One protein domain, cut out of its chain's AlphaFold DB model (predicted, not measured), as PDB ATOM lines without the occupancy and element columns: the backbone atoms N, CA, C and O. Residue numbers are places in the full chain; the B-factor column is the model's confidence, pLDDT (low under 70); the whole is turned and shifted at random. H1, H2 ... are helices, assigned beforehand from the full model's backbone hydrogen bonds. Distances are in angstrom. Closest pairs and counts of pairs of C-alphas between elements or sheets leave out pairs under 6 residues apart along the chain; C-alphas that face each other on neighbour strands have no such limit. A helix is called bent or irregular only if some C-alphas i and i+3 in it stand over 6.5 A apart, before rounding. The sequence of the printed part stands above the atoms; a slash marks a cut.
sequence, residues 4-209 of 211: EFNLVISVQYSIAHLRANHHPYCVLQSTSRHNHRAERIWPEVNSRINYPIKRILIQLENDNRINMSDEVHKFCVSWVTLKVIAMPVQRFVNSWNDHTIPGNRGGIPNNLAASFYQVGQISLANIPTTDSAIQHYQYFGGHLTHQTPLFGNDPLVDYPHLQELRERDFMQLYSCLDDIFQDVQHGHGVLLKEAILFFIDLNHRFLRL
ATOM      1  N   GLU A   4     129.104  99.445 179.769       70.62
ATOM      2  CA  GLU A   4     128.008 100.395 179.974       70.62
ATOM      3  C   GLU A   4     126.776  99.726 180.589       70.62
ATOM      4  O   GLU A   4     126.108 100.300 181.447       70.62
ATOM      5  N   PHE A   5     126.485  98.479 180.206       75.81
ATOM      6  CA  PHE A   5     125.365  97.741 180.790       75.81
ATOM      7  C   PHE A   5     125.612  97.453 182.276       75.81
ATOM      8  O   PHE A   5     124.700  97.586 183.089       75.81
ATOM      9  N   ASN A   6     126.857  97.150 182.653       80.50
ATOM     10  CA  ASN A   6     127.227  96.948 184.055       80.50
ATOM     11  C   ASN A   6     127.083  98.238 184.878       80.50
ATOM     12  O   ASN A   6     126.626  98.180 186.020       80.50
ATOM     13  N   LEU A   7     127.405  99.398 184.293       83.94
ATOM     14  CA  LEU A   7     127.179 100.704 184.915       83.94
ATOM     15  C   LEU A   7     125.686 100.949 185.172       83.94
ATOM     16  O   LEU A   7     125.301 101.310 186.284       83.94
ATOM     17  N   VAL A   8     124.831 100.691 184.175       84.75
ATOM     18  CA  VAL A   8     123.372 100.821 184.322       84.75
ATOM     19  C   VAL A   8     122.861  99.911 185.435       84.75
ATOM     20  O   VAL A   8     122.113 100.365 186.297       84.75
ATOM     21  N   ILE A   9     123.300  98.651 185.476       83.81
ATOM     22  CA  ILE A   9     122.943  97.713 186.546       83.81
ATOM     23  C   ILE A   9     123.374  98.246 187.917       83.81
ATOM     24  O   ILE A   9     122.582  98.222 188.860       83.81
ATOM     25  N   SER A  10     124.600  98.759 188.032       84.19
ATOM     26  CA  SER A  10     125.112  99.338 189.277       84.19
ATOM     27  C   SER A  10     124.228 100.485 189.773       84.19
ATOM     28  O   SER A  10     123.875 100.520 190.951       84.19
ATOM     29  N   VAL A  11     123.816 101.391 188.881       87.44
ATOM     30  CA  VAL A  11     122.882 102.480 189.217       87.44
ATOM     31  C   VAL A  11     121.517 101.926 189.622       87.44
ATOM     32  O   VAL A  11     120.929 102.369 190.604       87.44
ATOM     33  N   GLN A  12     121.006 100.916 188.916       84.44
ATOM     34  CA  GLN A  12     119.751 100.270 189.288       84.44
ATOM     35  C   GLN A  12     119.834  99.657 190.702       84.44
ATOM     36  O   GLN A  12     118.851  99.711 191.441       84.44
ATOM     37  N   TYR A  13     120.955  99.082 191.123       83.81
ATOM     38  CA  TYR A  13     121.077  98.583 192.494       83.81
ATOM     39  C   TYR A  13     121.207  99.706 193.531       83.81
ATOM     40  O   TYR A  13     120.597  99.593 194.593       83.81
ATOM     41  N   SER A  14     121.904 100.808 193.228       83.50
ATOM     42  CA  SER A  14     122.070 101.911 194.188       83.50
ATOM     43  C   SER A  14     120.741 102.582 194.553       83.50
ATOM     44  O   SER A  14     120.497 102.877 195.722       83.50
ATOM     45  N   ILE A  15     119.828 102.733 193.588       83.50
ATOM     46  CA  ILE A  15     118.507 103.348 193.808       83.50
ATOM     47  C   ILE A  15     117.400 102.334 194.133       83.50
ATOM     48  O   ILE A  15     116.228 102.701 194.213       83.50
ATOM     49  N   ALA A  16     117.727 101.049 194.312       80.75
ATOM     50  CA  ALA A  16     116.725  99.991 194.471       80.75
ATOM     51  C   ALA A  16     115.797 100.204 195.679       80.75
ATOM     52  O   ALA A  16     114.611  99.888 195.604       80.75
ATOM     53  N   HIS A  17     116.324 100.784 196.759       79.56
ATOM     54  CA  HIS A  17     115.581 101.101 197.978       79.56
ATOM     55  C   HIS A  17     114.521 102.201 197.783       79.56
ATOM     56  O   HIS A  17     113.591 102.291 198.576       79.56
ATOM     57  N   LEU A  18     114.635 103.012 196.725       79.44
ATOM     58  CA  LEU A  18     113.702 104.097 196.404       79.44
ATOM     59  C   LEU A  18     112.543 103.647 195.507       79.44
ATOM     60  O   LEU A  18     111.635 104.428 195.224       79.44
ATOM     61  N   ARG A  19     112.570 102.407 195.009       75.31
ATOM     62  CA  ARG A  19     111.521 101.891 194.130       75.31
ATOM     63  C   ARG A  19     110.281 101.518 194.928       75.31
ATOM     64  O   ARG A  19     110.377 100.848 195.947       75.31
ATOM     65  N   ALA A  20     109.111 101.829 194.372       68.31
ATOM     66  CA  ALA A  20     107.829 101.361 194.905       68.31
ATOM     67  C   ALA A  20     107.651  99.832 194.802       68.31
ATOM     68  O   ALA A  20     106.881  99.244 195.555       68.31
ATOM     69  N   ASN A  21     108.350  99.182 193.865       64.94
ATOM     70  CA  ASN A  21     108.328  97.733 193.697       64.94
ATOM     71  C   ASN A  21     109.684  97.144 194.110       64.94
ATOM     72  O   ASN A  21     110.698  97.395 193.456       64.94
ATOM     73  N   HIS A  22     109.687  96.346 195.178       64.81
ATOM     74  CA  HIS A  22     110.874  95.669 195.714       64.81
ATOM     75  C   HIS A  22     111.124  94.296 195.075       64.81
ATOM     76  O   HIS A  22     111.788  93.450 195.675       64.81
ATOM     77  N   HIS A  23     110.588  94.039 193.875       59.97
ATOM     78  CA  HIS A  23     110.862  92.788 193.176       59.97
ATOM     79  C   HIS A  23     112.387  92.570 193.072       59.97
ATOM     80  O   HIS A  23     113.095  93.475 192.621       59.97
ATOM     81  N   PRO A  24     112.913  91.387 193.443       53.72
ATOM     82  CA  PRO A  24     114.358  91.150 193.575       53.72
ATOM     83  C   PRO A  24     115.162  91.252 192.269       53.72
ATOM     84  O   PRO A  24     116.388  91.246 192.305       53.72
ATOM     85  N   TYR A  25     114.495  91.364 191.116       58.75
ATOM     86  CA  TYR A  25     115.134  91.409 189.804       58.75
ATOM     87  C   TYR A  25     114.847  92.757 189.144       58.75
ATOM     88  O   TYR A  25     113.798  92.959 188.539       58.75
ATOM     89  N   CYS A  26     115.792  93.690 189.263       60.19
ATOM     90  CA  CYS A  26     115.782  94.961 188.530       60.19
ATOM     91  C   CYS A  26     116.281  94.824 187.083       60.19
ATOM     92  O   CYS A  26     116.230  95.780 186.313       60.19
ATOM     93  N   VAL A  27     116.754  93.629 186.717       64.62
ATOM     94  CA  VAL A  27     117.313  93.295 185.411       64.62
ATOM     95  C   VAL A  27     116.711  91.972 184.970       64.62
ATOM     96  O   VAL A  27     116.801  90.972 185.680       64.62
ATOM     97  N   LEU A  28     116.113  91.964 183.783       66.44
ATOM     98  CA  LEU A  28     115.672  90.748 183.117       66.44
ATOM     99  C   LEU A  28     116.640  90.470 181.974       66.44
ATOM    100  O   LEU A  28     116.648  91.183 180.974       66.44
ATOM    101  N   GLN A  29     117.468  89.441 182.134       64.50
ATOM    102  CA  GLN A  29     118.288  88.928 181.046       64.50
ATOM    103  C   GLN A  29     117.480  87.870 180.294       64.50
ATOM    104  O   GLN A  29     117.278  86.760 180.784       64.50
ATOM    105  N   SER A  30     116.994  88.223 179.108       61.50
ATOM    106  CA  SER A  30     116.390  87.268 178.185       61.50
ATOM    107  C   SER A  30     117.466  86.454 177.465       61.50
ATOM    108  O   SER A  30     118.605  86.888 177.282       61.50
ATOM    109  N   THR A  31     117.108  85.245 177.035       54.97
ATOM    110  CA  THR A  31     117.925  84.502 176.073       54.97
ATOM    111  C   THR A  31     117.676  85.082 174.679       54.97
ATOM    112  O   THR A  31     116.532  85.334 174.305       54.97
ATOM    113  N   SER A  32     118.732  85.257 173.877       54.78
ATOM    114  CA  SER A  32     118.702  85.886 172.537       54.78
ATOM    115  C   SER A  32     117.860  85.155 171.474       54.78
ATOM    116  O   SER A  32     117.941  85.461 170.288       54.78
ATOM    117  N   ARG A  33     117.078  84.147 171.874       48.50
ATOM    118  CA  ARG A  33     116.218  83.335 171.004       48.50
ATOM    119  C   ARG A  33     114.786  83.864 170.927       48.50
ATOM    120  O   ARG A  33     114.030  83.429 170.061       48.50
ATOM    121  N   HIS A  34     114.410  84.795 171.800       52.00
ATOM    122  CA  HIS A  34     113.089  85.409 171.801       52.00
ATOM    123  C   HIS A  34     113.224  86.917 171.624       52.00
ATOM    124  O   HIS A  34     113.414  87.628 172.601       52.00
ATOM    125  N   ASN A  35     113.083  87.393 170.380       53.91
ATOM    126  CA  ASN A  35     113.033  88.824 170.084       53.91
ATOM    127  C   ASN A  35     111.852  89.459 170.828       53.91
ATOM    128  O   ASN A  35     110.701  89.402 170.372       53.91
ATOM    129  N   HIS A  36     112.110  90.040 171.998       63.69
ATOM    130  CA  HIS A  36     111.071  90.706 172.769       63.69
ATOM    131  C   HIS A  36     110.543  91.922 171.994       63.69
ATOM    132  O   HIS A  36     111.204  92.476 171.119       63.69
ATOM    133  N   ARG A  37     109.322  92.380 172.301       65.38
ATOM    134  CA  ARG A  37     108.741  93.562 171.630       65.38
ATOM    135  C   ARG A  37     109.633  94.806 171.740       65.38
ATOM    136  O   ARG A  37     109.671  95.582 170.797       65.38
ATOM    137  N   ALA A  38     110.372  94.953 172.841       64.06
ATOM    138  CA  ALA A  38     111.360  96.017 173.012       64.06
ATOM    139  C   ALA A  38     112.559  95.871 172.055       64.06
ATOM    140  O   ALA A  38     113.050  96.861 171.530       64.06
ATOM    141  N   GLU A  39     112.981  94.644 171.748       72.44
ATOM    142  CA  GLU A  39     114.073  94.382 170.802       72.44
ATOM    143  C   GLU A  39     113.671  94.696 169.352       72.44
ATOM    144  O   GLU A  39     114.538  94.970 168.527       72.44
ATOM    145  N   ARG A  40     112.362  94.757 169.042       79.31
ATOM    146  CA  ARG A  40     111.855  95.202 167.728       79.31
ATOM    147  C   ARG A  40     112.061  96.692 167.448       79.31
ATOM    148  O   ARG A  40     112.002  97.076 166.285       79.31
ATOM    149  N   ILE A  41     112.347  97.509 168.463       85.00
ATOM    150  CA  ILE A  41     112.676  98.928 168.267       85.00
ATOM    151  C   ILE A  41     113.902  99.064 167.362       85.00
ATOM    152  O   ILE A  41     113.901  99.870 166.437       85.00
ATOM    153  N   TRP A  42     114.934  98.243 167.587       84.12
ATOM    154  CA  TRP A  42     116.205  98.381 166.878       84.12
ATOM    155  C   TRP A  42     116.100  98.109 165.375       84.12
ATOM    156  O   TRP A  42     116.557  98.959 164.609       84.12
ATOM    157  N   PRO A  43     115.489  97.001 164.904       88.69
ATOM    158  CA  PRO A  43     115.235  96.806 163.479       88.69
ATOM    159  C   PRO A  43     114.434  97.944 162.837       88.69
ATOM    160  O   PRO A  43     114.728  98.313 161.706       88.69
ATOM    161  N   GLU A  44     113.458  98.513 163.547       90.44
ATOM    162  CA  GLU A  44     112.581  99.569 163.026       90.44
ATOM    163  C   GLU A  44     113.287 100.928 162.923       90.44
ATOM    164  O   GLU A  44     113.194 101.599 161.898       90.44
ATOM    165  N   VAL A  45     114.057 101.321 163.942       92.31
ATOM    166  CA  VAL A  45     114.917 102.515 163.865       92.31
ATOM    167  C   VAL A  45     115.966 102.336 162.769       92.31
ATOM    168  O   VAL A  45     116.219 103.252 161.982       92.31
ATOM    169  N   ASN A  46     116.561 101.143 162.682       92.19
ATOM    170  CA  ASN A  46     117.574 100.869 161.676       92.19
ATOM    171  C   ASN A  46     117.008 100.953 160.258       92.19
ATOM    172  O   ASN A  46     117.613 101.603 159.410       92.19
ATOM    173  N   SER A  47     115.848 100.348 160.000       92.81
ATOM    174  CA  SER A  47     115.238 100.352 158.671       92.81
ATOM    175  C   SER A  47     114.776 101.741 158.233       92.81
ATOM    176  O   SER A  47     114.978 102.108 157.077       92.81
ATOM    177  N   ARG A  48     114.197 102.529 159.146       92.56
ATOM    178  CA  ARG A  48     113.571 103.819 158.817       92.56
ATOM    179  C   ARG A  48     114.529 105.004 158.825       92.56
ATOM    180  O   ARG A  48     114.267 105.983 158.127       92.56
ATOM    181  N   ILE A  49     115.585 104.943 159.638       94.69
ATOM    182  CA  ILE A  49     116.475 106.083 159.901       94.69
ATOM    183  C   ILE A  49     117.925 105.721 159.580       94.69
ATOM    184  O   ILE A  49     118.542 106.361 158.732       94.69
ATOM    185  N   ASN A  50     118.471 104.676 160.210       94.06
ATOM    186  CA  ASN A  50     119.909 104.400 160.133       94.06
ATOM    187  C   ASN A  50     120.362 103.969 158.729       94.06
ATOM    188  O   ASN A  50     121.287 104.547 158.166       94.06
ATOM    189  N   TYR A  51     119.710 102.969 158.127       95.31
ATOM    190  CA  TYR A  51     120.105 102.450 156.816       95.31
ATOM    191  C   TYR A  51     119.967 103.478 155.684       95.31
ATOM    192  O   TYR A  51     120.899 103.557 154.879       95.31
ATOM    193  N   PRO A  52     118.897 104.298 155.613       96.81
ATOM    194  CA  PRO A  52     118.821 105.377 154.633       96.81
ATOM    195  C   PRO A  52     119.992 106.361 154.726       96.81
ATOM    196  O   PRO A  52     120.616 106.640 153.705       96.81
ATOM    197  N   ILE A  53     120.348 106.817 155.932       97.31
ATOM    198  CA  ILE A  53     121.490 107.721 156.148       97.31
ATOM    199  C   ILE A  53     122.803 107.025 155.784       97.31
ATOM    200  O   ILE A  53     123.575 107.534 154.971       97.31
ATOM    201  N   LYS A  54     123.034 105.823 156.324       95.81
ATOM    202  CA  LYS A  54     124.252 105.035 156.092       95.81
ATOM    203  C   LYS A  54     124.506 104.797 154.606       95.81
ATOM    204  O   LYS A  54     125.646 104.888 154.166       95.81
ATOM    205  N   ARG A  55     123.457 104.528 153.824       96.94
ATOM    206  CA  ARG A  55     123.559 104.365 152.369       96.94
ATOM    207  C   ARG A  55     124.168 105.603 151.705       96.94
ATOM    208  O   ARG A  55     125.039 105.452 150.857       96.94
ATOM    209  N   ILE A  56     123.735 106.803 152.090       97.50
ATOM    210  CA  ILE A  56     124.241 108.058 151.517       97.50
ATOM    211  C   ILE A  56     125.688 108.321 151.942       97.50
ATOM    212  O   ILE A  56     126.506 108.701 151.107       97.50
ATOM    213  N   LEU A  57     126.019 108.068 153.211       96.94
ATOM    214  CA  LEU A  57     127.382 108.241 153.723       96.94
ATOM    215  C   LEU A  57     128.379 107.295 153.044       96.94
ATOM    216  O   LEU A  57     129.438 107.738 152.615       96.94
ATOM    217  N   ILE A  58     128.009 106.021 152.871       96.62
ATOM    218  CA  ILE A  58     128.832 105.040 152.146       96.62
ATOM    219  C   ILE A  58     129.053 105.481 150.698       96.62
ATOM    220  O   ILE A  58     130.149 105.328 150.174       96.62
ATOM    221  N   GLN A  59     128.031 106.036 150.039       96.31
ATOM    222  CA  GLN A  59     128.202 106.571 148.686       96.31
ATOM    223  C   GLN A  59     129.201 107.732 148.661       96.31
ATOM    224  O   GLN A  59     130.100 107.720 147.833       96.31
ATOM    225  N   LEU A  60     129.094 108.698 149.581       97.06
ATOM    226  CA  LEU A  60     130.052 109.808 149.667       97.06
ATOM    227  C   LEU A  60     131.492 109.332 149.889       97.06
ATOM    228  O   LEU A  60     132.414 109.893 149.300       97.06
ATOM    229  N   GLU A  61     131.680 108.331 150.747       96.94
ATOM    230  CA  GLU A  61     132.994 107.753 151.031       96.94
ATOM    231  C   GLU A  61     133.549 107.008 149.810       96.94
ATOM    232  O   GLU A  61     134.671 107.275 149.389       96.94
ATOM    233  N   ASN A  62     132.743 106.153 149.172       96.81
ATOM    234  CA  ASN A  62     133.136 105.425 147.960       96.81
ATOM    235  C   ASN A  62     133.462 106.365 146.788       96.81
ATOM    236  O   ASN A  62     134.372 106.089 146.007       96.81
ATOM    237  N   ASP A  63     132.749 107.488 146.686       96.81
ATOM    238  CA  ASP A  63     132.986 108.529 145.684       96.81
ATOM    239  C   ASP A  63     134.198 109.423 146.038       96.81
ATOM    240  O   ASP A  63     134.483 110.386 145.324       96.81
ATOM    241  N   ASN A  64     134.914 109.139 147.138       96.44
ATOM    242  CA  ASN A  64     136.026 109.930 147.685       96.44
ATOM    243  C   ASN A  64     135.671 111.408 147.936       96.44
ATOM    244  O   ASN A  64     136.519 112.296 147.857       96.44
ATOM    245  N   ARG A  65     134.397 111.692 148.228       97.62
ATOM    246  CA  ARG A  65     133.899 113.045 148.531       97.62
ATOM    247  C   ARG A  65     134.099 113.414 149.998       97.62
ATOM    248  O   ARG A  65     134.151 114.595 150.326       97.62
ATOM    249  N   ILE A  66     134.205 112.415 150.867       97.31
ATOM    250  CA  ILE A  66     134.553 112.573 152.279       97.31
ATOM    251  C   ILE A  66     135.724 111.658 152.626       97.31
ATOM    252  O   ILE A  66     135.844 110.567 152.077       97.31
ATOM    253  N   ASN A  67     136.565 112.095 153.561       95.75
ATOM    254  CA  ASN A  67     137.669 111.309 154.089       95.75
ATOM    255  C   ASN A  67     137.426 111.013 155.573       95.75
ATOM    256  O   ASN A  67     137.646 111.870 156.421       95.75
ATOM    257  N   MET A  68     137.020 109.787 155.908       93.75
ATOM    258  CA  MET A  68     136.757 109.392 157.299       93.75
ATOM    259  C   MET A  68     138.029 109.109 158.115       93.75
ATOM    260  O   MET A  68     137.928 108.659 159.254       93.75
ATOM    261  N   SER A  69     139.223 109.380 157.578       92.94
ATOM    262  CA  SER A  69     140.465 109.501 158.360       92.94
ATOM    263  C   SER A  69     140.766 110.941 158.792       92.94
ATOM    264  O   SER A  69     141.593 111.133 159.678       92.94
ATOM    265  N   ASP A  70     140.087 111.934 158.214       93.75
ATOM    266  CA  ASP A  70     140.225 113.349 158.564       93.75
ATOM    267  C   ASP A  70     139.250 113.736 159.694       93.75
ATOM    268  O   ASP A  70     138.054 113.435 159.642       93.75
ATOM    269  N   GLU A  71     139.756 114.396 160.741       92.88
ATOM    270  CA  GLU A  71     138.959 114.765 161.920       92.88
ATOM    271  C   GLU A  71     137.898 115.836 161.631       92.88
ATOM    272  O   GLU A  71     136.797 115.762 162.183       92.88
ATOM    273  N   VAL A  72     138.174 116.783 160.726       94.88
ATOM    274  CA  VAL A  72     137.207 117.810 160.309       94.88
ATOM    275  C   VAL A  72     136.056 117.148 159.566       94.88
ATOM    276  O   VAL A  72     134.892 117.430 159.851       94.88
ATOM    277  N   HIS A  73     136.355 116.219 158.657       97.00
ATOM    278  CA  HIS A  73     135.327 115.466 157.943       97.00
ATOM    279  C   HIS A  73     134.477 114.614 158.893       97.00
ATOM    280  O   HIS A  73     133.248 114.658 158.797       97.00
ATOM    281  N   LYS A  74     135.096 113.885 159.837       96.00
ATOM    282  CA  LYS A  74     134.363 113.121 160.868       96.00
ATOM    283  C   LYS A  74     133.411 114.017 161.648       96.00
ATOM    284  O   LYS A  74     132.234 113.679 161.782       96.00
ATOM    285  N   PHE A  75     133.905 115.167 162.111       95.94
ATOM    286  CA  PHE A  75     133.102 116.138 162.844       95.94
ATOM    287  C   PHE A  75     131.934 116.642 161.995       95.94
ATOM    288  O   PHE A  75     130.793 116.607 162.447       95.94
ATOM    289  N   CYS A  76     132.184 117.043 160.747       97.25
ATOM    290  CA  CYS A  76     131.150 117.576 159.863       97.25
ATOM    291  C   CYS A  76     130.057 116.548 159.560       97.25
ATOM    292  O   CYS A  76     128.869 116.859 159.654       97.25
ATOM    293  N   VAL A  77     130.450 115.314 159.230       97.25
ATOM    294  CA  VAL A  77     129.514 114.210 158.988       97.25
ATOM    295  C   VAL A  77     128.685 113.942 160.242       97.25
ATOM    296  O   VAL A  77     127.460 113.857 160.153       97.25
ATOM    297  N   SER A  78     129.326 113.859 161.410       95.62
ATOM    298  CA  SER A  78     128.662 113.654 162.701       95.62
ATOM    299  C   SER A  78     127.658 114.767 163.004       95.62
ATOM    300  O   SER A  78     126.477 114.502 163.218       95.62
ATOM    301  N   TRP A  79     128.096 116.025 162.938       96.44
ATOM    302  CA  TRP A  79     127.282 117.189 163.270       96.44
ATOM    303  C   TRP A  79     126.050 117.284 162.365       96.44
ATOM    304  O   TRP A  79     124.926 117.367 162.864       96.44
ATOM    305  N   VAL A  80     126.227 117.193 161.040       97.50
ATOM    306  CA  VAL A  80     125.110 117.310 160.087       97.50
ATOM    307  C   VAL A  80     124.139 116.144 160.252       97.50
ATOM    308  O   VAL A  80     122.932 116.360 160.363       97.50
ATOM    309  N   THR A  81     124.638 114.906 160.319       96.50
ATOM    310  CA  THR A  81     123.760 113.731 160.432       96.50
ATOM    311  C   THR A  81     122.971 113.730 161.735       96.50
ATOM    312  O   THR A  81     121.765 113.494 161.690       96.50
ATOM    313  N   LEU A  82     123.590 114.074 162.871       95.44
ATOM    314  CA  LEU A  82     122.904 114.176 164.162       95.44
ATOM    315  C   LEU A  82     121.778 115.214 164.138       95.44
ATOM    316  O   LEU A  82     120.682 114.941 164.629       95.44
ATOM    317  N   LYS A  83     122.014 116.384 163.534       95.88
ATOM    318  CA  LYS A  83     120.992 117.434 163.409       95.88
ATOM    319  C   LYS A  83     119.838 116.994 162.503       95.88
ATOM    320  O   LYS A  83     118.682 117.195 162.863       95.88
ATOM    321  N   VAL A  84     120.142 116.349 161.375       96.94
ATOM    322  CA  VAL A  84     119.140 115.856 160.413       96.94
ATOM    323  C   VAL A  84     118.263 114.756 161.017       96.94
ATOM    324  O   VAL A  84     117.054 114.755 160.804       96.94
ATOM    325  N   ILE A  85     118.828 113.829 161.800       96.38
ATOM    326  CA  ILE A  85     118.051 112.712 162.367       96.38
ATOM    327  C   ILE A  85     117.322 113.057 163.668       96.38
ATOM    328  O   ILE A  85     116.438 112.298 164.065       96.38
ATOM    329  N   ALA A  86     117.656 114.166 164.334       95.31
ATOM    330  CA  ALA A  86     117.105 114.504 165.648       95.31
ATOM    331  C   ALA A  86     115.567 114.509 165.655       95.31
ATOM    332  O   ALA A  86     114.938 113.848 166.486       95.31
ATOM    333  N   MET A  87     114.948 115.200 164.693       94.56
ATOM    334  CA  MET A  87     113.490 115.265 164.614       94.56
ATOM    335  C   MET A  87     112.845 113.943 164.152       94.56
ATOM    336  O   MET A  87     111.893 113.501 164.803       94.56
ATOM    337  N   PRO A  88     113.342 113.250 163.107       94.81
ATOM    338  CA  PRO A  88     112.876 111.907 162.752       94.81
ATOM    339  C   PRO A  88     112.929 110.894 163.898       94.81
ATOM    340  O   PRO A  88     111.977 110.134 164.083       94.81
ATOM    341  N   VAL A  89     114.000 110.897 164.698       95.19
ATOM    342  CA  VAL A  89     114.127 110.031 165.880       95.19
ATOM    343  C   VAL A  89     113.062 110.387 166.914       95.19
ATOM    344  O   VAL A  89     112.379 109.492 167.410       95.19
ATOM    345  N   GLN A  90     112.842 111.675 167.191       95.25
ATOM    346  CA  GLN A  90     111.789 112.096 168.116       95.25
ATOM    347  C   GLN A  90     110.391 111.683 167.630       95.25
ATOM    348  O   GLN A  90     109.593 111.155 168.405       95.25
ATOM    349  N   ARG A  91     110.094 111.867 166.338       94.44
ATOM    350  CA  ARG A  91     108.831 111.425 165.722       94.44
ATOM    351  C   ARG A  91     108.660 109.914 165.814       94.44
ATOM    352  O   ARG A  91     107.563 109.448 166.118       94.44
ATOM    353  N   PHE A  92     109.733 109.155 165.588       94.19
ATOM    354  CA  PHE A  92     109.730 107.709 165.761       94.19
ATOM    355  C   PHE A  92     109.395 107.329 167.203       94.19
ATOM    356  O   PHE A  92     108.505 106.512 167.404       94.19
ATOM    357  N   VAL A  93     110.054 107.933 168.199       92.44
ATOM    358  CA  VAL A  93     109.795 107.657 169.622       92.44
ATOM    359  C   VAL A  93     108.342 107.962 169.982       92.44
ATOM    360  O   VAL A  93     107.685 107.125 170.597       92.44
ATOM    361  N   ASN A  94     107.811 109.109 169.551       94.19
ATOM    362  CA  ASN A  94     106.414 109.473 169.794       94.19
ATOM    363  C   ASN A  94     105.463 108.444 169.164       94.19
ATOM    364  O   ASN A  94     104.647 107.841 169.855       94.19
ATOM    365  N   SER A  95     105.639 108.152 167.871       91.81
ATOM    366  CA  SER A  95     104.822 107.161 167.160       91.81
ATOM    367  C   SER A  95     104.937 105.764 167.770       91.81
ATOM    368  O   SER A  95     103.943 105.042 167.848       91.81
ATOM    369  N   TRP A  96     106.125 105.379 168.232       90.50
ATOM    370  CA  TRP A  96     106.353 104.111 168.905       90.50
ATOM    371  C   TRP A  96     105.705 104.066 170.288       90.50
ATOM    372  O   TRP A  96     105.270 103.009 170.719       90.50
ATOM    373  N   ASN A  97     105.584 105.172 171.005       90.62
ATOM    374  CA  ASN A  97     104.905 105.164 172.301       90.62
ATOM    375  C   ASN A  97     103.375 105.271 172.171       90.62
ATOM    376  O   ASN A  97     102.655 104.853 173.082       90.62
ATOM    377  N   ASP A  98     102.891 105.730 171.014       93.44
ATOM    378  CA  ASP A  98     101.466 105.889 170.711       93.44
ATOM    379  C   ASP A  98     100.877 104.762 169.835       93.44
ATOM    380  O   ASP A  98      99.669 104.724 169.591       93.44
ATOM    381  N   HIS A  99     101.688 103.802 169.371       89.62
ATOM    382  CA  HIS A  99     101.180 102.700 168.544       89.62
ATOM    383  C   HIS A  99     100.286 101.739 169.334       89.62
ATOM    384  O   HIS A  99     100.494 101.468 170.513       89.62
ATOM    385  N   THR A 100      99.312 101.134 168.656       91.38
ATOM    386  CA  THR A 100      98.472 100.103 169.276       91.38
ATOM    387  C   THR A 100      99.188  98.752 169.289       91.38
ATOM    388  O   THR A 100      99.526  98.191 168.246       91.38
ATOM    389  N   ILE A 101      99.375  98.185 170.479       88.00
ATOM    390  CA  ILE A 101      99.814  96.803 170.685       88.00
ATOM    391  C   ILE A 101      98.577  95.897 170.568       88.00
ATOM    392  O   ILE A 101      97.663  96.047 171.373       88.00
ATOM    393  N   PRO A 102      98.522  94.934 169.630       85.00
ATOM    394  CA  PRO A 102      97.381  94.024 169.507       85.00
ATOM    395  C   PRO A 102      97.384  92.918 170.577       85.00
ATOM    396  O   PRO A 102      98.454  92.482 171.022       85.00
ATOM    397  N   GLY A 103      96.187  92.419 170.910       84.19
ATOM    398  CA  GLY A 103      95.937  91.272 171.796       84.19
ATOM    399  C   GLY A 103      95.074  91.615 173.018       84.19
ATOM    400  O   GLY A 103      94.806  92.779 173.289       84.19
ATOM    401  N   ASN A 104      94.681  90.602 173.798       80.25
ATOM    402  CA  ASN A 104      93.794  90.774 174.967       80.25
ATOM    403  C   ASN A 104      94.410  91.608 176.107       80.25
ATOM    404  O   ASN A 104      93.691  92.111 176.961       80.25
ATOM    405  N   ARG A 105      95.742  91.734 176.133       77.56
ATOM    406  CA  ARG A 105      96.497  92.644 177.020       77.56
ATOM    407  C   ARG A 105      97.178  93.770 176.233       77.56
ATOM    408  O   ARG A 105      98.181  94.326 176.670       77.56
ATOM    409  N   GLY A 106      96.698  93.998 175.016       81.75
ATOM    410  CA  GLY A 106      97.145  95.053 174.130       81.75
ATOM    411  C   GLY A 106      96.671  96.430 174.588       81.75
ATOM    412  O   GLY A 106      95.879  96.557 175.518       81.75
ATOM    413  N   GLY A 107      97.167  97.468 173.931       88.06
ATOM    414  CA  GLY A 107      96.870  98.858 174.258       88.06
ATOM    415  C   GLY A 107      97.921  99.802 173.692       88.06
ATOM    416  O   GLY A 107      98.838  99.377 172.992       88.06
ATOM    417  N   ILE A 108      97.786 101.085 173.997       90.62
ATOM    418  CA  ILE A 108      98.780 102.098 173.636       90.62
ATOM    419  C   ILE A 108      99.828 102.154 174.758       90.62
ATOM    420  O   ILE A 108      99.414 102.313 175.907       90.62
ATOM    421  N   PRO A 109     101.143 102.024 174.487       88.88
ATOM    422  CA  PRO A 109     102.185 102.013 175.514       88.88
ATOM    423  C   PRO A 109     102.064 103.147 176.533       88.88
ATOM    424  O   PRO A 109     102.069 102.867 177.728       88.88
ATOM    425  N   ASN A 110     101.867 104.391 176.084       89.69
ATOM    426  CA  ASN A 110     101.663 105.537 176.976       89.69
ATOM    427  C   ASN A 110     100.432 105.373 177.886       89.69
ATOM    428  O   ASN A 110     100.508 105.614 179.091       89.69
ATOM    429  N   ASN A 111      99.315 104.877 177.346       90.56
ATOM    430  CA  ASN A 111      98.102 104.629 178.133       90.56
ATOM    431  C   ASN A 111      98.303 103.478 179.127       90.56
ATOM    432  O   ASN A 111      97.853 103.558 180.269       90.56
ATOM    433  N   LEU A 112      98.987 102.410 178.710       85.75
ATOM    434  CA  LEU A 112      99.320 101.274 179.569       85.75
ATOM    435  C   LEU A 112     100.269 101.697 180.698       85.75
ATOM    436  O   LEU A 112     100.068 101.290 181.840       85.75
ATOM    437  N   ALA A 113     101.259 102.542 180.404       82.56
ATOM    438  CA  ALA A 113     102.148 103.127 181.401       82.56
ATOM    439  C   ALA A 113     101.353 103.929 182.441       82.56
ATOM    440  O   ALA A 113     101.447 103.641 183.629       82.56
ATOM    441  N   ALA A 114     100.487 104.845 182.002       82.31
ATOM    442  CA  ALA A 114      99.655 105.640 182.906       82.31
ATOM    443  C   ALA A 114      98.677 104.793 183.748       82.31
ATOM    444  O   ALA A 114      98.408 105.127 184.900       82.31
ATOM    445  N   SER A 115      98.148 103.698 183.187       78.12
ATOM    446  CA  SER A 115      97.106 102.881 183.832       78.12
ATOM    447  C   SER A 115      97.653 101.810 184.778       78.12
ATOM    448  O   SER A 115      97.017 101.495 185.781       78.12
ATOM    449  N   PHE A 116      98.804 101.215 184.455       66.75
ATOM    450  CA  PHE A 116      99.332 100.035 185.157       66.75
ATOM    451  C   PHE A 116     100.667 100.276 185.853       66.75
ATOM    452  O   PHE A 116     101.032  99.522 186.753       66.75
ATOM    453  N   TYR A 117     101.398 101.316 185.459       61.47
ATOM    454  CA  TYR A 117     102.683 101.648 186.045       61.47
ATOM    455  C   TYR A 117     102.549 102.913 186.890       61.47
ATOM    456  O   TYR A 117     102.937 104.006 186.490       61.47
ATOM    457  N   GLN A 118     102.090 102.737 188.130       56.47
ATOM    458  CA  GLN A 118     102.433 103.655 189.218       56.47
ATOM    459  C   GLN A 118     103.913 103.446 189.572       56.47
ATOM    460  O   GLN A 118     104.250 102.967 190.654       56.47
ATOM    461  N   VAL A 119     104.822 103.715 188.626       55.62
ATOM    462  CA  VAL A 119     106.247 103.784 188.952       55.62
ATOM    463  C   VAL A 119     106.339 104.892 189.985       55.62
ATOM    464  O   VAL A 119     106.104 106.051 189.651       55.62
ATOM    465  N   GLY A 120     106.595 104.539 191.248       57.62
ATOM    466  CA  GLY A 120     106.906 105.536 192.262       57.62
ATOM    467  C   GLY A 120     107.981 106.431 191.669       57.62
ATOM    468  O   GLY A 120     109.039 105.930 191.282       57.62
ATOM    469  N   GLN A 121     107.658 107.708 191.460       63.94
ATOM    470  CA  GLN A 121     108.585 108.616 190.812       63.94
ATOM    471  C   GLN A 121     109.775 108.783 191.747       63.94
ATOM    472  O   GLN A 121     109.699 109.473 192.762       63.94
ATOM    473  N   ILE A 122     110.878 108.111 191.421       71.94
ATOM    474  CA  ILE A 122     112.165 108.427 192.020       71.94
ATOM    475  C   ILE A 122     112.458 109.854 191.571       71.94
ATOM    476  O   ILE A 122     112.543 110.120 190.372       71.94
ATOM    477  N   SER A 123     112.546 110.774 192.532       80.88
ATOM    478  CA  SER A 123     112.928 112.157 192.251       80.88
ATOM    479  C   SER A 123     114.192 112.172 191.398       80.88
ATOM    480  O   SER A 123     115.135 111.437 191.693       80.88
ATOM    481  N   LEU A 124     114.237 113.025 190.372       79.25
ATOM    482  CA  LEU A 124     115.427 113.189 189.530       79.25
ATOM    483  C   LEU A 124     116.672 113.528 190.361       79.25
ATOM    484  O   LEU A 124     117.767 113.119 189.997       79.25
ATOM    485  N   ALA A 125     116.500 114.189 191.512       84.12
ATOM    486  CA  ALA A 125     117.583 114.473 192.455       84.12
ATOM    487  C   ALA A 125     118.244 113.208 193.039       84.12
ATOM    488  O   ALA A 125     119.376 113.269 193.507       84.12
ATOM    489  N   ASN A 126     117.550 112.068 193.009       83.94
ATOM    490  CA  ASN A 126     118.052 110.782 193.492       83.94
ATOM    491  C   ASN A 126     118.657 109.920 192.371       83.94
ATOM    492  O   ASN A 126     119.166 108.834 192.646       83.94
ATOM    493  N   ILE A 127     118.571 110.361 191.112       85.25
ATOM    494  CA  ILE A 127     119.208 109.686 189.982       85.25
ATOM    495  C   ILE A 127     120.609 110.294 189.817       85.25
ATOM    496  O   ILE A 127     120.718 111.508 189.646       85.25
ATOM    497  N   PRO A 128     121.689 109.493 189.874       87.38
ATOM    498  CA  PRO A 128     123.036 110.024 189.725       87.38
ATOM    499  C   PRO A 128     123.241 110.602 188.320       87.38
ATOM    500  O   PRO A 128     122.737 110.063 187.331       87.38
ATOM    501  N   THR A 129     124.024 111.675 188.229       87.06
ATOM    502  CA  THR A 129     124.533 112.164 186.940       87.06
ATOM    503  C   THR A 129     125.452 111.121 186.308       87.06
ATOM    504  O   THR A 129     125.966 110.241 187.001       87.06
ATOM    505  N   THR A 130     125.706 111.227 185.002       83.56
ATOM    506  CA  THR A 130     126.646 110.337 184.302       83.56
ATOM    507  C   THR A 130     128.009 110.306 184.993       83.56
ATOM    508  O   THR A 130     128.507 109.225 185.302       83.56
ATOM    509  N   ASP A 131     128.567 111.473 185.322       84.50
ATOM    510  CA  ASP A 131     129.870 111.574 185.988       84.50
ATOM    511  C   ASP A 131     129.852 110.937 187.382       84.50
ATOM    512  O   ASP A 131     130.746 110.167 187.730       84.50
ATOM    513  N   SER A 132     128.796 111.192 188.163       86.81
ATOM    514  CA  SER A 132     128.633 110.602 189.494       86.81
ATOM    515  C   SER A 132     128.472 109.081 189.427       86.81
ATOM    516  O   SER A 132     129.076 108.361 190.219       86.81
ATOM    517  N   ALA A 133     127.711 108.572 188.454       87.88
ATOM    518  CA  ALA A 133     127.526 107.143 188.241       87.88
ATOM    519  C   ALA A 133     128.846 106.458 187.861       87.88
ATOM    520  O   ALA A 133     129.166 105.406 188.419       87.88
ATOM    521  N   ILE A 134     129.621 107.061 186.953       86.31
ATOM    522  CA  ILE A 134     130.946 106.577 186.544       86.31
ATOM    523  C   ILE A 134     131.886 106.534 187.747       86.31
ATOM    524  O   ILE A 134     132.460 105.484 188.035       86.31
ATOM    525  N   GLN A 135     131.992 107.646 188.477       87.12
ATOM    526  CA  GLN A 135     132.860 107.756 189.645       87.12
ATOM    527  C   GLN A 135     132.490 106.719 190.709       87.12
ATOM    528  O   GLN A 135     133.361 106.028 191.234       87.12
ATOM    529  N   HIS A 136     131.196 106.577 191.003       87.38
ATOM    530  CA  HIS A 136     130.703 105.599 191.964       87.38
ATOM    531  C   HIS A 136     131.019 104.169 191.510       87.38
ATOM    532  O   HIS A 136     131.550 103.378 192.283       87.38
ATOM    533  N   TYR A 137     130.752 103.823 190.250       87.12
ATOM    534  CA  TYR A 137     131.053 102.493 189.717       87.12
ATOM    535  C   TYR A 137     132.551 102.163 189.780       87.12
ATOM    536  O   TYR A 137     132.922 101.059 190.179       87.12
ATOM    537  N   GLN A 138     133.410 103.132 189.459       88.81
ATOM    538  CA  GLN A 138     134.864 102.986 189.544       88.81
ATOM    539  C   GLN A 138     135.372 102.869 190.978       88.81
ATOM    540  O   GLN A 138     136.256 102.057 191.247       88.81
ATOM    541  N   TYR A 139     134.788 103.625 191.910       87.06
ATOM    542  CA  TYR A 139     135.111 103.533 193.334       87.06
ATOM    543  C   TYR A 139     134.891 102.114 193.879       87.06
ATOM    544  O   TYR A 139     135.711 101.608 194.642       87.06
ATOM    545  N   PHE A 140     133.835 101.430 193.429       85.62
ATOM    546  CA  PHE A 140     133.556 100.034 193.787       85.62
ATOM    547  C   PHE A 140     134.333  99.002 192.945       85.62
ATOM    548  O   PHE A 140     133.994  97.818 192.948       85.62
ATOM    549  N   GLY A 141     135.388  99.422 192.240       84.75
ATOM    550  CA  GLY A 141     136.280  98.538 191.484       84.75
ATOM    551  C   GLY A 141     135.799  98.194 190.073       84.75
ATOM    552  O   GLY A 141     136.405  97.352 189.410       84.75
ATOM    553  N   GLY A 142     134.727  98.831 189.592       83.94
ATOM    554  CA  GLY A 142     134.311  98.750 188.198       83.94
ATOM    555  C   GLY A 142     135.332  99.411 187.272       83.94
ATOM    556  O   GLY A 142     135.922 100.438 187.599       83.94
ATOM    557  N   HIS A 143     135.541  98.844 186.088       82.38
ATOM    558  CA  HIS A 143     136.417  99.440 185.084       82.38
ATOM    559  C   HIS A 143     135.603  99.769 183.839       82.38
ATOM    560  O   HIS A 143     134.948  98.900 183.264       82.38
ATOM    561  N   LEU A 144     135.629 101.038 183.443       75.38
ATOM    562  CA  LEU A 144     135.070 101.496 182.178       75.38
ATOM    563  C   LEU A 144     136.230 101.785 181.241       75.38
ATOM    564  O   LEU A 144     137.251 102.321 181.672       75.38
ATOM    565  N   THR A 145     136.060 101.468 179.964       70.06
ATOM    566  CA  THR A 145     136.974 101.921 178.920       70.06
ATOM    567  C   THR A 145     136.811 103.437 178.808       70.06
ATOM    568  O   THR A 145     135.918 103.932 178.124       70.06
ATOM    569  N   HIS A 146     137.590 104.191 179.587       55.97
ATOM    570  CA  HIS A 146     137.542 105.644 179.537       55.97
ATOM    571  C   HIS A 146     137.970 106.097 178.147       55.97
ATOM    572  O   HIS A 146     139.003 105.662 177.652       55.97
ATOM    573  N   GLN A 147     137.181 107.014 177.585       52.41
ATOM    574  CA  GLN A 147     137.404 107.671 176.301       52.41
ATOM    575  C   GLN A 147     137.075 106.772 175.106       52.41
ATOM    576  O   GLN A 147     137.944 106.254 174.414       52.41
ATOM    577  N   THR A 148     135.784 106.690 174.773       49.44
ATOM    578  CA  THR A 148     135.480 106.731 173.339       49.44
ATOM    579  C   THR A 148     135.960 108.110 172.880       49.44
ATOM    580  O   THR A 148     135.435 109.097 173.405       49.44
ATOM    581  N   PRO A 149     136.984 108.236 172.015       54.06
ATOM    582  CA  PRO A 149     137.277 109.533 171.431       54.06
ATOM    583  C   PRO A 149     135.980 110.031 170.796       54.06
ATOM    584  O   PRO A 149     135.292 109.264 170.112       54.06
ATOM    585  N   LEU A 150     135.605 111.279 171.092       65.38
ATOM    586  CA  LEU A 150     134.486 111.924 170.418       65.38
ATOM    587  C   LEU A 150     134.700 111.726 168.916       65.38
ATOM    588  O   LEU A 150     135.793 111.963 168.399       65.38
ATOM    589  N   PHE A 151     133.696 111.175 168.240       79.31
ATOM    590  CA  PHE A 151     133.806 110.903 166.818       79.31
ATOM    591  C   PHE A 151     133.829 112.234 166.065       79.31
ATOM    592  O   PHE A 151     132.779 112.843 165.848       79.31
ATOM    593  N   GLY A 152     135.037 112.668 165.698       81.25
ATOM    594  CA  GLY A 152     135.303 113.998 165.171       81.25
ATOM    595  C   GLY A 152     135.215 115.068 166.259       81.25
ATOM    596  O   GLY A 152     134.156 115.288 166.847       81.25
ATOM    597  N   ASN A 153     136.323 115.759 166.511       88.56
ATOM    598  CA  ASN A 153     136.333 116.931 167.386       88.56
ATOM    599  C   ASN A 153     135.973 118.184 166.588       88.56
ATOM    600  O   ASN A 153     136.391 118.319 165.438       88.56
ATOM    601  N   ASP A 154     135.227 119.109 167.197       93.75
ATOM    602  CA  ASP A 154     134.959 120.397 166.561       93.75
ATOM    603  C   ASP A 154     136.282 121.159 166.378       93.75
ATOM    604  O   ASP A 154     136.923 121.503 167.375       93.75
ATOM    605  N   PRO A 155     136.708 121.444 165.136       93.50
ATOM    606  CA  PRO A 155     137.987 122.102 164.900       93.50
ATOM    607  C   PRO A 155     137.980 123.581 165.325       93.50
ATOM    608  O   PRO A 155     139.030 124.214 165.350       93.50
ATOM    609  N   LEU A 156     136.811 124.135 165.666       94.94
ATOM    610  CA  LEU A 156     136.628 125.500 166.158       94.94
ATOM    611  C   LEU A 156     136.283 125.540 167.657       94.94
ATOM    612  O   LEU A 156     135.778 126.558 168.122       94.94
ATOM    613  N   VAL A 157     136.525 124.461 168.414       93.50
ATOM    614  CA  VAL A 157     136.147 124.356 169.840       93.50
ATOM    615  C   VAL A 157     136.662 125.516 170.702       93.50
ATOM    616  O   VAL A 157     135.949 125.988 171.584       93.50
ATOM    617  N   ASP A 158     137.853 126.031 170.399       95.06
ATOM    618  CA  ASP A 158     138.469 127.152 171.119       95.06
ATOM    619  C   ASP A 158     137.982 128.532 170.632       95.06
ATOM    620  O   ASP A 158     138.361 129.569 171.181       95.06
ATOM    621  N   TYR A 159     137.110 128.572 169.618       95.81
ATOM    622  CA  TYR A 159     136.621 129.792 168.972       95.81
ATOM    623  C   TYR A 159     135.078 129.832 168.901       95.81
ATOM    624  O   TYR A 159     134.511 129.772 167.804       95.81
ATOM    625  N   PRO A 160     134.366 130.022 170.034       95.44
ATOM    626  CA  PRO A 160     132.898 129.954 170.083       95.44
ATOM    627  C   PRO A 160     132.180 130.892 169.106       95.44
ATOM    628  O   PRO A 160     131.199 130.518 168.470       95.44
ATOM    629  N   HIS A 161     132.713 132.099 168.911       95.50
ATOM    630  CA  HIS A 161     132.155 133.062 167.962       95.50
ATOM    631  C   HIS A 161     132.183 132.557 166.506       95.50
ATOM    632  O   HIS A 161     131.270 132.856 165.735       95.50
ATOM    633  N   LEU A 162     133.197 131.770 166.122       96.00
ATOM    634  CA  LEU A 162     133.274 131.159 164.793       96.00
ATOM    635  C   LEU A 162     132.364 129.935 164.687       96.00
ATOM    636  O   LEU A 162     131.792 129.716 163.623       96.00
ATOM    637  N   GLN A 163     132.172 129.178 165.774       96.50
ATOM    638  CA  GLN A 163     131.173 128.105 165.812       96.50
ATOM    639  C   GLN A 163     129.771 128.665 165.557       96.50
ATOM    640  O   GLN A 163     129.068 128.174 164.676       96.50
ATOM    641  N   GLU A 164     129.387 129.730 166.265       96.12
ATOM    642  CA  GLU A 164     128.085 130.380 166.093       96.12
ATOM    643  C   GLU A 164     127.885 130.917 164.674       96.12
ATOM    644  O   GLU A 164     126.798 130.786 164.108       96.12
ATOM    645  N   LEU A 165     128.919 131.529 164.091       96.25
ATOM    646  CA  LEU A 165     128.845 132.060 162.734       96.25
ATOM    647  C   LEU A 165     128.732 130.929 161.702       96.25
ATOM    648  O   LEU A 165     127.855 130.977 160.845       96.25
ATOM    649  N   ARG A 166     129.528 129.864 161.844       96.44
ATOM    650  CA  ARG A 166     129.443 128.654 161.015       96.44
ATOM    651  C   ARG A 166     128.058 128.016 161.075       96.44
ATOM    652  O   ARG A 166     127.486 127.674 160.044       96.44
ATOM    653  N   GLU A 167     127.514 127.818 162.271       96.19
ATOM    654  CA  GLU A 167     126.194 127.203 162.424       96.19
ATOM    655  C   GLU A 167     125.091 128.093 161.847       96.19
ATOM    656  O   GLU A 167     124.185 127.598 161.180       96.19
ATOM    657  N   ARG A 168     125.196 129.412 162.025       96.56
ATOM    658  CA  ARG A 168     124.278 130.380 161.418       96.56
ATOM    659  C   ARG A 168     124.323 130.328 159.893       96.56
ATOM    660  O   ARG A 168     123.267 130.235 159.276       96.56
ATOM    661  N   ASP A 169     125.513 130.362 159.304       96.75
ATOM    662  CA  ASP A 169     125.705 130.325 157.853       96.75
ATOM    663  C   ASP A 169     125.179 129.006 157.261       96.75
ATOM    664  O   ASP A 169     124.554 128.999 156.202       96.75
ATOM    665  N   PHE A 170     125.345 127.890 157.980       97.62
ATOM    666  CA  PHE A 170     124.725 126.616 157.615       97.62
ATOM    667  C   PHE A 170     123.195 126.680 157.633       97.62
ATOM    668  O   PHE A 170     122.553 126.305 156.651       97.62
ATOM    669  N   MET A 171     122.603 127.192 158.713       95.94
ATOM    670  CA  MET A 171     121.144 127.262 158.861       95.94
ATOM    671  C   MET A 171     120.481 128.277 157.922       95.94
ATOM    672  O   MET A 171     119.290 128.156 157.645       95.94
ATOM    673  N   GLN A 172     121.221 129.263 157.405       95.69
ATOM    674  CA  GLN A 172     120.711 130.164 156.367       95.69
ATOM    675  C   GLN A 172     120.427 129.427 155.054       95.69
ATOM    676  O   GLN A 172     119.438 129.736 154.390       95.69
ATOM    677  N   LEU A 173     121.271 128.457 154.690       93.94
ATOM    678  CA  LEU A 173     121.101 127.668 153.469       93.94
ATOM    679  C   LEU A 173     120.198 126.446 153.692       93.94
ATOM    680  O   LEU A 173     119.381 126.118 152.837       93.94
ATOM    681  N   TYR A 174     120.312 125.805 154.856       93.94
ATOM    682  CA  TYR A 174     119.565 124.604 155.230       93.94
ATOM    683  C   TYR A 174     118.613 124.888 156.394       93.94
ATOM    684  O   TYR A 174     118.747 124.341 157.488       93.94
ATOM    685  N   SER A 175     117.632 125.758 156.153       90.88
ATOM    686  CA  SER A 175     116.678 126.209 157.175       90.88
ATOM    687  C   SER A 175     115.692 125.124 157.631       90.88
ATOM    688  O   SER A 175     115.179 125.193 158.748       90.88
ATOM    689  N   CYS A 176     115.453 124.101 156.801       92.94
ATOM    690  CA  CYS A 176     114.585 122.966 157.105       92.94
ATOM    691  C   CYS A 176     115.346 121.637 156.968       92.94
ATOM    692  O   CYS A 176     115.482 121.070 155.885       92.94
ATOM    693  N   LEU A 177     115.830 121.102 158.091       95.00
ATOM    694  CA  LEU A 177     116.547 119.816 158.111       95.00
ATOM    695  C   LEU A 177     115.635 118.612 157.839       95.00
ATOM    696  O   LEU A 177     116.108 117.539 157.464       95.00
ATOM    697  N   ASP A 178     114.328 118.795 158.015       94.50
ATOM    698  CA  ASP A 178     113.324 117.790 157.684       94.50
ATOM    699  C   ASP A 178     113.302 117.478 156.188       94.50
ATOM    700  O   ASP A 178     113.186 116.311 155.817       94.50
ATOM    701  N   ASP A 179     113.473 118.493 155.340       95.19
ATOM    702  CA  ASP A 179     113.496 118.323 153.885       95.19
ATOM    703  C   ASP A 179     114.690 117.454 153.468       95.19
ATOM    704  O   ASP A 179     114.557 116.558 152.632       95.19
ATOM    705  N   ILE A 180     115.838 117.639 154.133       97.38
ATOM    706  CA  ILE A 180     117.031 116.803 153.947       97.38
ATOM    707  C   ILE A 180     116.713 115.342 154.280       97.38
ATOM    708  O   ILE A 180     117.056 114.435 153.519       97.38
ATOM    709  N   PHE A 181     116.054 115.088 155.414       96.88
ATOM    710  CA  PHE A 181     115.722 113.722 155.806       96.88
ATOM    711  C   PHE A 181     114.680 113.084 154.880       96.88
ATOM    712  O   PHE A 181     114.817 111.913 154.520       96.88
ATOM    713  N   GLN A 182     113.660 113.833 154.460       95.88
ATOM    714  CA  GLN A 182     112.664 113.350 153.503       95.88
ATOM    715  C   GLN A 182     113.316 112.965 152.173       95.88
ATOM    716  O   GLN A 182     113.035 111.892 151.643       95.88
ATOM    717  N   ASP A 183     114.234 113.782 151.657       96.94
ATOM    718  CA  ASP A 183     114.990 113.469 150.441       96.94
ATOM    719  C   ASP A 183     115.793 112.159 150.565       96.94
ATOM    720  O   ASP A 183     115.827 111.333 149.646       96.94
ATOM    721  N   VAL A 184     116.375 111.903 151.741       96.25
ATOM    722  CA  VAL A 184     117.042 110.629 152.047       96.25
ATOM    723  C   VAL A 184     116.050 109.460 152.072       96.25
ATOM    724  O   VAL A 184     116.352 108.387 151.529       96.25
ATOM    725  N   GLN A 185     114.873 109.641 152.681       92.38
ATOM    726  CA  GLN A 185     113.842 108.599 152.750       92.38
ATOM    727  C   GLN A 185     113.290 108.226 151.372       92.38
ATOM    728  O   GLN A 185     113.088 107.041 151.111       92.38
ATOM    729  N   HIS A 186     113.128 109.198 150.472       93.38
ATOM    730  CA  HIS A 186     112.703 108.955 149.089       93.38
ATOM    731  C   HIS A 186     113.774 108.276 148.223       93.38
ATOM    732  O   HIS A 186     113.482 107.834 147.115       93.38
ATOM    733  N   GLY A 187     115.004 108.135 148.726       89.38
ATOM    734  CA  GLY A 187     116.060 107.381 148.058       89.38
ATOM    735  C   GLY A 187     117.092 108.225 147.316       89.38
ATOM    736  O   GLY A 187     118.101 107.656 146.905       89.38
ATOM    737  N   HIS A 188     116.897 109.540 147.181       91.94
ATOM    738  CA  HIS A 188     117.840 110.406 146.466       91.94
ATOM    739  C   HIS A 188     119.036 110.779 147.350       91.94
ATOM    740  O   HIS A 188     120.186 110.512 146.995       91.94
ATOM    741  N   GLY A 189     118.765 111.362 148.524       93.75
ATOM    742  CA  GLY A 189     119.774 111.814 149.485       93.75
ATOM    743  C   GLY A 189     120.748 112.873 148.957       93.75
ATOM    744  O   GLY A 189     121.841 113.002 149.506       93.75
ATOM    745  N   VAL A 190     120.384 113.604 147.901       96.50
ATOM    746  CA  VAL A 190     121.192 114.677 147.304       96.50
ATOM    747  C   VAL A 190     121.383 115.806 148.309       96.50
ATOM    748  O   VAL A 190     122.515 116.232 148.530       96.50
ATOM    749  N   LEU A 191     120.314 116.202 149.007       97.44
ATOM    750  CA  LEU A 191     120.375 117.297 149.976       97.44
ATOM    751  C   LEU A 191     121.317 116.980 151.141       97.44
ATOM    752  O   LEU A 191     122.040 117.852 151.611       97.44
ATOM    753  N   LEU A 192     121.362 115.720 151.587       98.00
ATOM    754  CA  LEU A 192     122.276 115.314 152.657       98.00
ATOM    755  C   LEU A 192     123.735 115.370 152.190       98.00
ATOM    756  O   LEU A 192     124.604 115.800 152.949       98.00
ATOM    757  N   LYS A 193     124.005 114.956 150.946       97.94
ATOM    758  CA  LYS A 193     125.347 115.045 150.354       97.94
ATOM    759  C   LYS A 193     125.812 116.492 150.280       97.94
ATOM    760  O   LYS A 193     126.906 116.804 150.743       97.94
ATOM    761  N   GLU A 194     124.977 117.364 149.728       97.81
ATOM    762  CA  GLU A 194     125.284 118.786 149.575       97.81
ATOM    763  C   GLU A 194     125.460 119.478 150.927       97.81
ATOM    764  O   GLU A 194     126.421 120.225 151.100       97.81
ATOM    765  N   ALA A 195     124.615 119.167 151.913       98.31
ATOM    766  CA  ALA A 195     124.721 119.723 153.258       98.31
ATOM    767  C   ALA A 195     126.043 119.354 153.942       98.31
ATOM    768  O   ALA A 195     126.720 120.227 154.483       98.31
ATOM    769  N   ILE A 196     126.445 118.078 153.887       98.38
ATOM    770  CA  ILE A 196     127.713 117.619 154.476       98.38
ATOM    771  C   ILE A 196     128.899 118.323 153.817       98.38
ATOM    772  O   ILE A 196     129.769 118.844 154.511       98.38
ATOM    773  N   LEU A 197     128.929 118.363 152.485       98.31
ATOM    774  CA  LEU A 197     130.038 118.952 151.737       98.31
ATOM    775  C   LEU A 197     130.125 120.464 151.937       98.31
ATOM    776  O   LEU A 197     131.209 120.989 152.170       98.31
ATOM    777  N   PHE A 198     128.982 121.148 151.936       98.25
ATOM    778  CA  PHE A 198     128.919 122.567 152.253       98.25
ATOM    779  C   PHE A 198     129.448 122.850 153.663       98.25
ATOM    780  O   PHE A 198     130.217 123.789 153.856       98.25
ATOM    781  N   PHE A 199     129.077 122.032 154.652       98.19
ATOM    782  CA  PHE A 199     129.550 122.218 156.022       98.19
ATOM    783  C   PHE A 199     131.055 121.948 156.164       98.19
ATOM    784  O   PHE A 199     131.729 122.660 156.910       98.19
ATOM    785  N   ILE A 200     131.609 120.987 155.418       98.12
ATOM    786  CA  ILE A 200     133.063 120.764 155.323       98.12
ATOM    787  C   ILE A 200     133.760 122.008 154.759       98.12
ATOM    788  O   ILE A 200     134.680 122.538 155.386       98.12
ATOM    789  N   ASP A 201     133.286 122.527 153.623       97.56
ATOM    790  CA  ASP A 201     133.844 123.731 153.000       97.56
ATOM    791  C   ASP A 201     133.782 124.937 153.941       97.56
ATOM    792  O   ASP A 201     134.728 125.726 154.027       97.56
ATOM    793  N   LEU A 202     132.678 125.072 154.674       96.56
ATOM    794  CA  LEU A 202     132.483 126.133 155.648       96.56
ATOM    795  C   LEU A 202     133.498 126.035 156.796       96.56
ATOM    796  O   LEU A 202     134.145 127.031 157.117       96.56
ATOM    797  N   ASN A 203     133.715 124.840 157.356       96.88
ATOM    798  CA  ASN A 203     134.744 124.623 158.379       96.88
ATOM    799  C   ASN A 203     136.142 124.977 157.858       96.88
ATOM    800  O   ASN A 203     136.877 125.701 158.528       96.88
ATOM    801  N   HIS A 204     136.502 124.556 156.644       96.19
ATOM    802  CA  HIS A 204     137.794 124.918 156.060       96.19
ATOM    803  C   HIS A 204     137.951 126.426 155.837       96.19
ATOM    804  O   HIS A 204     139.051 126.948 156.016       96.19
ATOM    805  N   ARG A 205     136.884 127.146 155.471       95.56
ATOM    806  CA  ARG A 205     136.920 128.614 155.354       95.56
ATOM    807  C   ARG A 205     137.210 129.278 156.696       95.56
ATOM    808  O   ARG A 205     138.080 130.139 156.741       95.56
ATOM    809  N   PHE A 206     136.538 128.860 157.768       94.94
ATOM    810  CA  PHE A 206     136.773 129.411 159.105       94.94
ATOM    811  C   PHE A 206     138.158 129.072 159.652       94.94
ATOM    812  O   PHE A 206     138.812 129.939 160.221       94.94
ATOM    813  N   LEU A 207     138.655 127.857 159.410       94.25
ATOM    814  CA  LEU A 207     140.005 127.470 159.822       94.25
ATOM    815  C   LEU A 207     141.095 128.317 159.153       94.25
ATOM    816  O   LEU A 207     142.089 128.646 159.790       94.25
ATOM    817  N   ARG A 208     140.888 128.752 157.904       94.06
ATOM    818  CA  ARG A 208     141.798 129.693 157.222       94.06
ATOM    819  C   ARG A 208     141.793 131.108 157.805       94.06
ATOM    820  O   ARG A 208     142.639 131.892 157.411       94.06
ATOM    821  N   LEU A 209     140.839 131.462 158.668       90.44
ATOM    822  CA  LEU A 209     140.823 132.762 159.353       90.44
ATOM    823  C   LEU A 209     141.610 132.736 160.671       90.44
ATOM    824  O   LEU A 209     141.888 133.792 161.231       90.44
TER     825      LEU A 209
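This is residues 4 to 209 of the 211 residues of an uncharacterized protein of Amphimedon queenslandica (UniProt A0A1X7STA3). This is a loose, open frame round a hollow middle: at one end H2b, H3a, H6, H7 and H8 pack into a crossed cluster, H3b and H2a reach out from it as one side with H4 beyond, and H1 and H5 form a small separate lobe, tied in by long links. Residues 28 to 36 stick out. The printed part has 206 residues with eight named helices, H1 to H8 in chain order, no named strand, and is all helix. It is loose, with a radius of gyration of the C-alphas of 21.6 A and spans of 59 by 46 by 32 A.

Begin with the longest helix, H3, residues 71 to 98: by its hydrogen bonds it was assigned as one helix, but it is bent, C-alphas 84 and 87 being 7.1 A apart, and its arms H3a, residues 71 to 84, and H3b, residues 87 to 98, stand at a steep tilt of 42 degrees. With its residues 195 to 203 alone, H8, residues 190 to 207, touches H3a, opposite ways at a steep tilt of 46 degrees; the closest C-alphas, of Cys 76 and Ile 200, are 5.9 A apart. H6, residues 160 to 173, touches residues 198 to 206 of H8 alone, closest at C-alphas of Arg 166 and Leu 202, 6.7 A. H7, residues 177 to 185, touches residues 190 to 192 of H8 alone, closest at C-alphas of Ile 180 and Leu 191, 5.2 A. H2, residues 41 to 62, was likewise assigned as one helix by its hydrogen bonds but is bent, C-alphas 48 and 51 being 7.0 A apart. Its arm H2b, residues 51 to 62, touches H7 with residues 52 to 56 alone, about perpendicular at 86 degrees, closest at C-alphas of Pro 52 and Val 184, 6.1 A. Its arm H2a, residues 41 to 48, is close to H3b but not clearly touching, at 7.6 A between the C-alphas of Val 45 and Phe 92. With residues 97 to 98 alone, H3b touches H4, residues 109 to 116, closest at C-alphas of Asn 97 and Pro 109, 5.3 A. H1, residues 4 to 14, touches H5, residues 130 to 139, about perpendicular at 83 degrees, closest at C-alphas of Leu 7 and Tyr 137, 6.4 A. Every O i to N i+4 pair is within hydrogen-bond range in H1, H2a, H3a, H3b, H4, H5, H7 and H8; H2b has 7 of 8 and H6 9 of 10.

Find C-alpha 71 at (138.959, 114.765, 161.920); from there H3a runs 19.9 A and H3b, from C-alpha 87, 16.4 A. H8 runs 26.0 A to C-alpha 207 at (140.005, 127.470, 159.822), and H6 20.5 A.

Look for the farthest C-alphas at Asn 104 and Leu 209, 65.0 A apart. The printed part has no cut; the links H1 to H2, H4 to H5 and H5 to H6 are long. Low pLDDT, under 70, is at residues 20 to 38, 116 to 121 and 146 to 150.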